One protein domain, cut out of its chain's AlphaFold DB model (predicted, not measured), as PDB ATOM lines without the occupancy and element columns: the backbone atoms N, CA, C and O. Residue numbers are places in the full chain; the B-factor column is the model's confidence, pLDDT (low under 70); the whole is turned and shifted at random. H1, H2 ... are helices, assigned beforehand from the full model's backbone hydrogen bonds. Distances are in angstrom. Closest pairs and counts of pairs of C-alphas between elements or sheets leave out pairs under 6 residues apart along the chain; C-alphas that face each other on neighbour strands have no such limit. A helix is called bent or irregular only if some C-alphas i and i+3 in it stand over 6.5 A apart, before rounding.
ATOM      1  N   ASP A  22     132.095   8.308  76.325       79.88
ATOM      2  CA  ASP A  22     131.851   9.052  75.090       79.88
ATOM      3  C   ASP A  22     130.507   8.695  74.434       79.88
ATOM      4  O   ASP A  22     130.175   9.224  73.377       79.88
ATOM      5  N   GLY A  23     129.730   7.791  75.045       81.62
ATOM      6  CA  GLY A  23     128.475   7.296  74.480       81.62
ATOM      7  C   GLY A  23     128.659   6.448  73.222       81.62
ATOM      8  O   GLY A  23     127.671   6.122  72.565       81.62
ATOM      9  N   SER A  24     129.896   6.093  72.865       82.69
ATOM     10  CA  SER A  24     130.156   5.237  71.716       82.69
ATOM     11  C   SER A  24     129.680   3.809  71.988       82.69
ATOM     12  O   SER A  24     129.680   3.331  73.125       82.69
ATOM     13  N   LEU A  25     129.312   3.093  70.923       79.00
ATOM     14  CA  LEU A  25     128.978   1.667  71.001       79.00
ATOM     15  C   LEU A  25     130.141   0.852  71.599       79.00
ATOM     16  O   LEU A  25     129.917  -0.080  72.366       79.00
ATOM     17  N   ASP A  26     131.382   1.231  71.284       80.62
ATOM     18  CA  ASP A  26     132.584   0.615  71.853       80.62
ATOM     19  C   ASP A  26     132.709   0.874  73.354       80.62
ATOM     20  O   ASP A  26     132.998  -0.053  74.114       80.62
ATOM     21  N   GLY A  27     132.449   2.108  73.790       83.69
ATOM     22  CA  GLY A  27     132.410   2.489  75.197       83.69
ATOM     23  C   GLY A  27     131.340   1.724  75.976       83.69
ATOM     24  O   GLY A  27     131.635   1.201  77.052       83.69
ATOM     25  N   ASP A  28     130.129   1.597  75.423       84.38
ATOM     26  CA  ASP A  28     129.026   0.837  76.030       84.38
ATOM     27  C   ASP A  28     129.360  -0.656  76.136       84.38
ATOM     28  O   ASP A  28     129.260  -1.252  77.210       84.38
ATOM     29  N   LEU A  29     129.840  -1.270  75.049       82.50
ATOM     30  CA  LEU A  29     130.248  -2.678  75.042       82.50
ATOM     31  C   LEU A  29     131.365  -2.944  76.054       82.50
ATOM     32  O   LEU A  29     131.294  -3.913  76.815       82.50
ATOM     33  N   LEU A  30     132.373  -2.072  76.109       83.38
ATOM     34  CA  LEU A  30     133.472  -2.182  77.061       83.38
ATOM     35  C   LEU A  30     132.990  -2.010  78.505       83.38
ATOM     36  O   LEU A  30     133.423  -2.755  79.389       83.38
ATOM     37  N   PHE A  31     132.093  -1.056  78.753       85.00
ATOM     38  CA  PHE A  31     131.486  -0.849  80.063       85.00
ATOM     39  C   PHE A  31     130.703  -2.087  80.503       85.00
ATOM     40  O   PHE A  31     130.943  -2.605  81.595       85.00
ATOM     41  N   ARG A  32     129.843  -2.633  79.635       88.25
ATOM     42  CA  ARG A  32     129.056  -3.839  79.923       88.25
ATOM     43  C   ARG A  32     129.921  -5.077  80.130       88.25
ATOM     44  O   ARG A  32     129.636  -5.888  81.014       88.25
ATOM     45  N   ALA A  33     130.992  -5.217  79.351       85.25
ATOM     46  CA  ALA A  33     131.971  -6.285  79.523       85.25
ATOM     47  C   ALA A  33     132.664  -6.178  80.891       85.25
ATOM     48  O   ALA A  33     132.712  -7.156  81.638       85.25
ATOM     49  N   ARG A  34     133.141  -4.980  81.260       85.00
ATOM     50  CA  ARG A  34     133.816  -4.722  82.545       85.00
ATOM     51  C   ARG A  34     132.905  -4.891  83.749       85.00
ATOM     52  O   ARG A  34     133.316  -5.485  84.740       85.00
ATOM     53  N   ALA A  35     131.680  -4.388  83.658       88.19
ATOM     54  CA  ALA A  35     130.670  -4.538  84.695       88.19
ATOM     55  C   ALA A  35     130.163  -5.982  84.811       88.19
ATOM     56  O   ALA A  35     129.388  -6.274  85.719       88.19
ATOM     57  N   GLN A  36     130.577  -6.875  83.897       84.88
ATOM     58  CA  GLN A  36     130.009  -8.205  83.745       84.88
ATOM     59  C   GLN A  36     128.482  -8.094  83.737       84.88
ATOM     60  O   GLN A  36     127.808  -8.672  84.582       84.88
ATOM     61  N   CYS A  37     127.917  -7.296  82.841       88.94
ATOM     62  CA  CYS A  37     126.468  -7.213  82.634       88.94
ATOM     63  C   CYS A  37     126.076  -7.445  81.174       88.94
ATOM     64  O   CYS A  37     124.907  -7.329  80.824       88.94
ATOM     65  N   MET A  38     127.045  -7.810  80.333       87.88
ATOM     66  CA  MET A  38     126.768  -8.278  78.984       87.88
ATOM     67  C   MET A  38     125.910  -9.545  79.042       87.88
ATOM     68  O   MET A  38     126.223 -10.489  79.778       87.88
ATOM     69  N   ASP A  39     124.826  -9.527  78.275       87.62
ATOM     70  CA  ASP A  39     123.954 -10.675  78.092       87.62
ATOM     71  C   ASP A  39     124.636 -11.642  77.126       87.62
ATOM     72  O   ASP A  39     124.717 -11.389  75.928       87.62
ATOM     73  N   VAL A  40     125.234 -12.693  77.681       91.19
ATOM     74  CA  VAL A  40     125.934 -13.724  76.915       91.19
ATOM     75  C   VAL A  40     125.359 -15.085  77.279       91.19
ATOM     76  O   VAL A  40     125.149 -15.386  78.464       91.19
ATOM     77  N   ASN A  41     125.116 -15.931  76.276       92.81
ATOM     78  CA  ASN A  41     124.449 -17.214  76.495       92.81
ATOM     79  C   ASN A  41     125.222 -18.118  77.455       92.81
ATOM     80  O   ASN A  41     124.599 -18.770  78.287       92.81
ATOM     81  N   ALA A  42     126.559 -18.095  77.474       92.19
ATOM     82  CA  ALA A  42     127.326 -18.885  78.443       92.19
ATOM     83  C   ALA A  42     126.959 -18.578  79.909       92.19
ATOM     84  O   ALA A  42     127.068 -19.453  80.772       92.19
ATOM     85  N   ARG A  43     126.486 -17.359  80.202       91.25
ATOM     86  CA  ARG A  43     126.025 -16.966  81.538       91.25
ATOM     87  C   ARG A  43     124.543 -17.240  81.747       91.25
ATOM     88  O   ARG A  43     124.159 -17.688  82.824       91.25
ATOM     89  N   ASN A  44     123.732 -16.975  80.732       90.69
ATOM     90  CA  ASN A  44     122.282 -17.021  80.852       90.69
ATOM     91  C   ASN A  44     121.659 -18.341  80.391       90.69
ATOM     92  O   ASN A  44     120.458 -18.514  80.564       90.69
ATOM     93  N   TYR A  45     122.443 -19.320  79.922       91.88
ATOM     94  CA  TYR A  45     121.926 -20.576  79.363       91.88
ATOM     95  C   TYR A  45     120.938 -21.286  80.298       91.88
ATOM     96  O   TYR A  45     119.917 -21.793  79.850       91.88
ATOM     97  N   ARG A  46     121.177 -21.274  81.617       92.19
ATOM     98  CA  ARG A  46     120.280 -21.910  82.597       92.19
ATOM     99  C   ARG A  46     118.881 -21.278  82.630       92.19
ATOM    100  O   ARG A  46     117.920 -21.974  82.951       92.19
ATOM    101  N   TRP A  47     118.784 -19.988  82.320       89.94
ATOM    102  CA  TRP A  47     117.549 -19.200  82.319       89.94
ATOM    103  C   TRP A  47     117.036 -18.888  80.906       89.94
ATOM    104  O   TRP A  47     115.918 -18.405  80.764       89.94
ATOM    105  N   SER A  48     117.827 -19.183  79.873       87.38
ATOM    106  CA  SER A  48     117.435 -19.060  78.470       87.38
ATOM    107  C   SER A  48     116.495 -20.194  78.050       87.38
ATOM    108  O   SER A  48     116.616 -21.328  78.521       87.38
ATOM    109  N   GLU A  49     115.595 -19.905  77.113       88.62
ATOM    110  CA  GLU A  49     114.671 -20.893  76.548       88.62
ATOM    111  C   GLU A  49     115.402 -21.988  75.756       88.62
ATOM    112  O   GLU A  49     115.071 -23.167  75.863       88.62
ATOM    113  N   SER A  50     116.459 -21.615  75.029       87.69
ATOM    114  CA  SER A  50     117.261 -22.546  74.228       87.69
ATOM    115  C   SER A  50     118.135 -23.477  75.071       87.69
ATOM    116  O   SER A  50     118.607 -24.494  74.567       87.69
ATOM    117  N   ARG A  51     118.395 -23.120  76.340       91.50
ATOM    118  CA  ARG A  51     119.372 -23.770  77.233       91.50
ATOM    119  C   ARG A  51     120.752 -23.984  76.615       91.50
ATOM    120  O   ARG A  51     121.538 -24.795  77.109       91.50
ATOM    121  N   SER A  52     121.053 -23.243  75.557       92.25
ATOM    122  CA  SER A  52     122.290 -23.358  74.812       92.25
ATOM    123  C   SER A  52     123.273 -22.321  75.317       92.25
ATOM    124  O   SER A  52     122.907 -21.179  75.583       92.25
ATOM    125  N   LYS A  53     124.531 -22.730  75.446       94.62
ATOM    126  CA  LYS A  53     125.648 -21.811  75.672       94.62
ATOM    127  C   LYS A  53     126.229 -21.295  74.366       94.62
ATOM    128  O   LYS A  53     127.015 -20.362  74.408       94.62
ATOM    129  N   VAL A  54     125.852 -21.902  73.245       94.56
ATOM    130  CA  VAL A  54     126.463 -21.685  71.938       94.56
ATOM    131  C   VAL A  54     126.141 -20.289  71.420       94.56
ATOM    132  O   VAL A  54     125.012 -19.815  71.557       94.56
ATOM    133  N   CYS A  55     127.131 -19.660  70.795       92.94
ATOM    134  CA  CYS A  55     126.970 -18.406  70.087       92.94
ATOM    135  C   CYS A  55     125.919 -18.547  68.991       92.94
ATOM    136  O   CYS A  55     126.051 -19.357  68.078       92.94
ATOM    137  N   GLN A  56     124.880 -17.721  69.071       88.06
ATOM    138  CA  GLN A  56     123.804 -17.719  68.077       88.06
ATOM    139  C   GLN A  56     124.225 -17.075  66.757       88.06
ATOM    140  O   GLN A  56     123.602 -17.304  65.724       88.06
ATOM    141  N   MET A  57     125.275 -16.255  66.793       89.38
ATOM    142  CA  MET A  57     125.765 -15.567  65.613       89.38
ATOM    143  C   MET A  57     126.661 -16.491  64.795       89.38
ATOM    144  O   MET A  57     126.403 -16.654  63.605       89.38
ATOM    145  N   CYS A  58     127.695 -17.104  65.381       88.06
ATOM    146  CA  CYS A  58     128.628 -17.952  64.635       88.06
ATOM    147  C   CYS A  58     128.127 -19.391  64.463       88.06
ATOM    148  O   CYS A  58     127.560 -19.979  65.376       88.06
ATOM    149  N   ASP A  59     128.432 -20.000  63.317       86.62
ATOM    150  CA  ASP A  59     128.055 -21.394  63.031       86.62
ATOM    151  C   ASP A  59     129.094 -22.403  63.563       86.62
ATOM    152  O   ASP A  59     129.063 -23.580  63.217       86.62
ATOM    153  N   MET A  60     130.045 -21.945  64.385       87.75
ATOM    154  CA  MET A  60     131.176 -22.751  64.859       87.75
ATOM    155  C   MET A  60     130.855 -23.605  66.090       87.75
ATOM    156  O   MET A  60     131.667 -24.440  66.480       87.75
ATOM    157  N   GLY A  61     129.690 -23.412  66.714       90.75
ATOM    158  CA  GLY A  61     129.326 -24.167  67.913       90.75
ATOM    159  C   GLY A  61     130.092 -23.753  69.177       90.75
ATOM    160  O   GLY A  61     130.027 -24.468  70.172       90.75
ATOM    161  N   GLU A  62     130.817 -22.632  69.150       92.81
ATOM    162  CA  GLU A  62     131.557 -22.121  70.308       92.81
ATOM    163  C   GLU A  62     130.626 -21.510  71.356       92.81
ATOM    164  O   GLU A  62     129.583 -20.946  71.022       92.81
ATOM    165  N   ASP A  63     131.018 -21.582  72.628       94.56
ATOM    166  CA  ASP A  63     130.281 -20.945  73.717       94.56
ATOM    167  C   ASP A  63     130.311 -19.412  73.583       94.56
ATOM    168  O   ASP A  63     131.363 -18.779  73.452       94.56
ATOM    169  N   GLU A  64     129.143 -18.790  73.710       93.94
ATOM    170  CA  GLU A  64     128.959 -17.347  73.707       93.94
ATOM    171  C   GLU A  64     129.440 -16.756  75.028       93.94
ATOM    172  O   GLU A  64     128.680 -16.532  75.972       93.94
ATOM    173  N   THR A  65     130.745 -16.550  75.117       94.31
ATOM    174  CA  THR A  65     131.390 -15.838  76.216       94.31
ATOM    175  C   THR A  65     131.644 -14.385  75.826       94.31
ATOM    176  O   THR A  65     131.685 -14.045  74.647       94.31
ATOM    177  N   VAL A  66     131.887 -13.514  76.812       90.94
ATOM    178  CA  VAL A  66     132.288 -12.117  76.541       90.94
ATOM    179  C   VAL A  66     133.547 -12.072  75.674       90.94
ATOM    180  O   VAL A  66     133.642 -11.247  74.774       90.94
ATOM    181  N   LYS A  67     134.498 -12.985  75.909       91.50
ATOM    182  CA  LYS A  67     135.718 -13.089  75.101       91.50
ATOM    183  C   LYS A  67     135.382 -13.420  73.646       91.50
ATOM    184  O   LYS A  67     135.848 -12.713  72.760       91.50
ATOM    185  N   HIS A  68     134.529 -14.422  73.431       92.94
ATOM    186  CA  HIS A  68     134.107 -14.812  72.092       92.94
ATOM    187  C   HIS A  68     133.410 -13.647  71.372       92.94
ATOM    188  O   HIS A  68     133.833 -13.244  70.295       92.94
ATOM    189  N   VAL A  69     132.403 -13.035  72.003       89.19
ATOM    190  CA  VAL A  69     131.611 -11.938  71.417       89.19
ATOM    191  C   VAL A  69     132.459 -10.704  71.092       89.19
ATOM    192  O   VAL A  69     132.270 -10.096  70.044       89.19
ATOM    193  N   VAL A  70     133.384 -10.327  71.980       86.81
ATOM    194  CA  VAL A  70     134.152  -9.077  71.851       86.81
ATOM    195  C   VAL A  70     135.410  -9.237  70.993       86.81
ATOM    196  O   VAL A  70     135.849  -8.251  70.413       86.81
ATOM    197  N   LEU A  71     136.026 -10.425  70.946       87.62
ATOM    198  CA  LEU A  71     137.357 -10.597  70.343       87.62
ATOM    199  C   LEU A  71     137.425 -11.634  69.216       87.62
ATOM    200  O   LEU A  71     138.304 -11.518  68.366       87.62
ATOM    201  N   GLU A  72     136.573 -12.659  69.220       90.50
ATOM    202  CA  GLU A  72     136.767 -13.851  68.373       90.50
ATOM    203  C   GLU A  72     135.647 -14.014  67.327       90.50
ATOM    204  O   GLU A  72     135.871 -14.567  66.252       90.50
ATOM    205  N   CYS A  73     134.445 -13.493  67.586       92.38
ATOM    206  CA  CYS A  73     133.277 -13.709  66.741       92.38
ATOM    207  C   CYS A  73     133.283 -12.816  65.488       92.38
ATOM    208  O   CYS A  73     132.829 -11.669  65.505       92.38
ATOM    209  N   GLU A  74     133.702 -13.371  64.348       90.88
ATOM    210  CA  GLU A  74     133.755 -12.641  63.070       90.88
ATOM    211  C   GLU A  74     132.407 -12.056  62.625       90.88
ATOM    212  O   GLU A  74     132.347 -10.976  62.031       90.88
ATOM    213  N   LYS A  75     131.302 -12.773  62.867       90.00
ATOM    214  CA  LYS A  75     129.963 -12.285  62.504       90.00
ATOM    215  C   LYS A  75     129.560 -11.090  63.366       90.00
ATOM    216  O   LYS A  75     129.005 -10.137  62.822       90.00
ATOM    217  N   TYR A  76     129.898 -11.112  64.655       86.56
ATOM    218  CA  TYR A  76     129.654  -9.990  65.559       86.56
ATOM    219  C   TYR A  76     130.468  -8.763  65.140       86.56
ATOM    220  O   TYR A  76     129.921  -7.674  64.994       86.56
ATOM    221  N   GLU A  77     131.748  -8.959  64.816       87.19
ATOM    222  CA  GLU A  77     132.621  -7.910  64.280       87.19
ATOM    223  C   GLU A  77     132.096  -7.318  62.964       87.19
ATOM    224  O   GLU A  77     132.123  -6.102  62.742       87.19
ATOM    225  N   ARG A  78     131.563  -8.162  62.076       89.75
ATOM    226  CA  ARG A  78     130.961  -7.709  60.818       89.75
ATOM    227  C   ARG A  78     129.727  -6.842  61.063       89.75
ATOM    228  O   ARG A  78     129.598  -5.796  60.426       89.75
ATOM    229  N   ASP A  79     128.829  -7.255  61.950       84.81
ATOM    230  CA  ASP A  79     127.607  -6.500  62.241       84.81
ATOM    231  C   ASP A  79     127.893  -5.220  63.026       84.81
ATOM    232  O   ASP A  79     127.333  -4.172  62.704       84.81
ATOM    233  N   LYS A  80     128.861  -5.250  63.944       83.19
ATOM    234  CA  LYS A  80     129.411  -4.059  64.593       83.19
ATOM    235  C   LYS A  80     129.910  -3.040  63.567       83.19
ATOM    236  O   LYS A  80     129.546  -1.866  63.631       83.19
ATOM    237  N   ARG A  81     130.675  -3.486  62.564       85.62
ATOM    238  CA  ARG A  81     131.163  -2.619  61.481       85.62
ATOM    239  C   ARG A  81     130.028  -2.038  60.641       85.62
ATOM    240  O   ARG A  81     130.078  -0.858  60.303       85.62
ATOM    241  N   LYS A  82     129.003  -2.832  60.316       84.62
ATOM    242  CA  LYS A  82     127.815  -2.341  59.597       84.62
ATOM    243  C   LYS A  82     127.054  -1.297  60.415       84.62
ATOM    244  O   LYS A  82     126.670  -0.275  59.859       84.62
ATOM    245  N   MET A  83     126.871  -1.528  61.718       76.44
ATOM    246  CA  MET A  83     126.232  -0.564  62.619       76.44
ATOM    247  C   MET A  83     127.020   0.745  62.687       76.44
ATOM    248  O   MET A  83     126.425   1.810  62.560       76.44
ATOM    249  N   MET A  84     128.349   0.670  62.797       74.75
ATOM    250  CA  MET A  84     129.213   1.855  62.759       74.75
ATOM    251  C   MET A  84     129.137   2.597  61.418       74.75
ATOM    252  O   MET A  84     129.118   3.822  61.394       74.75
ATOM    253  N   GLN A  85     129.061   1.887  60.291       73.12
ATOM    254  CA  GLN A  85     128.889   2.527  58.982       73.12
ATOM    255  C   GLN A  85     127.528   3.223  58.865       73.12
ATOM    256  O   GLN A  85     127.458   4.338  58.354       73.12
ATOM    257  N   PHE A  86     126.458   2.621  59.385       62.38
ATOM    258  CA  PHE A  86     125.128   3.235  59.391       62.38
ATOM    259  C   PHE A  86     125.034   4.457  60.314       62.38
ATOM    260  O   PHE A  86     124.390   5.441  59.954       62.38
ATOM    261  N   SER A  87     125.690   4.434  61.476       59.16
ATOM    262  CA  SER A  87     125.632   5.547  62.428       59.16
ATOM    263  C   SER A  87     126.406   6.785  61.973       59.16
ATOM    264  O   SER A  87     126.067   7.881  62.403       59.16
ATOM    265  N   THR A  88     127.361   6.668  61.040       56.91
ATOM    266  CA  THR A  88     128.031   7.850  60.450       56.91
ATOM    267  C   THR A  88     127.103   8.762  59.632       56.91
ATOM    268  O   THR A  88     127.496   9.881  59.310       56.91
TER     269      THR A  88
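This is residues 22 to 88 of the 155 residues of an uncharacterized protein of Portunus trituberculatus (UniProt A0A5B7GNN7). H1 and H4 lie over against each other at one end of a loose frame, H3 sets a near right-angled corner before H4, and a winding loop, residues 45 to 65, makes the other end with short H2. The printed part has 67 residues, with four named helices, H1 to H4 in chain order, and no named strand; it is all helix. It is only just compact, close to loose, with a radius of gyration of the C-alphas of 12.6 A, and spans 37 by 26 by 19 A.

H1, residues 25 to 34, is 14.1 A long from C-alpha 25 at (128.978, 1.667, 71.001). H2 is residues 41 to 44, 4.9 A. H3 is residues 66 to 72, 9.5 A, neither bent nor irregular, but only just: C-alphas 69 and 72 are 6.3 A apart. H4, residues 74 to 87, is 19.9 A long and ends at C-alpha 87, (125.632, 5.547, 62.428).

H1 and H3 are close but not clearly touching, the closest C-alphas, of Ala 33 and Val 66, 6.6 A apart. H1 and H4 are near each other, with 6 pairs of C-alphas within 10 A. H3 and H4 only just touch, only at the corner, with 3 pairs of C-alphas within 8 A, the closest those of Val 69 and Tyr 76, 6.5 A, about perpendicular at 87 degrees. H2 is apart from H1, H3 and H4. In H1, H3 and H4 every O i to N i+4 pair is within hydrogen-bond range; H2 is too short for such a pair.

The C-alphas farthest apart, of Arg 46 and Thr 88, are 37.9 A apart. The printed part has no cut, and the link from H2 to H3 is long, 21 residues. Residues 86 to 88 have pLDDT under 70.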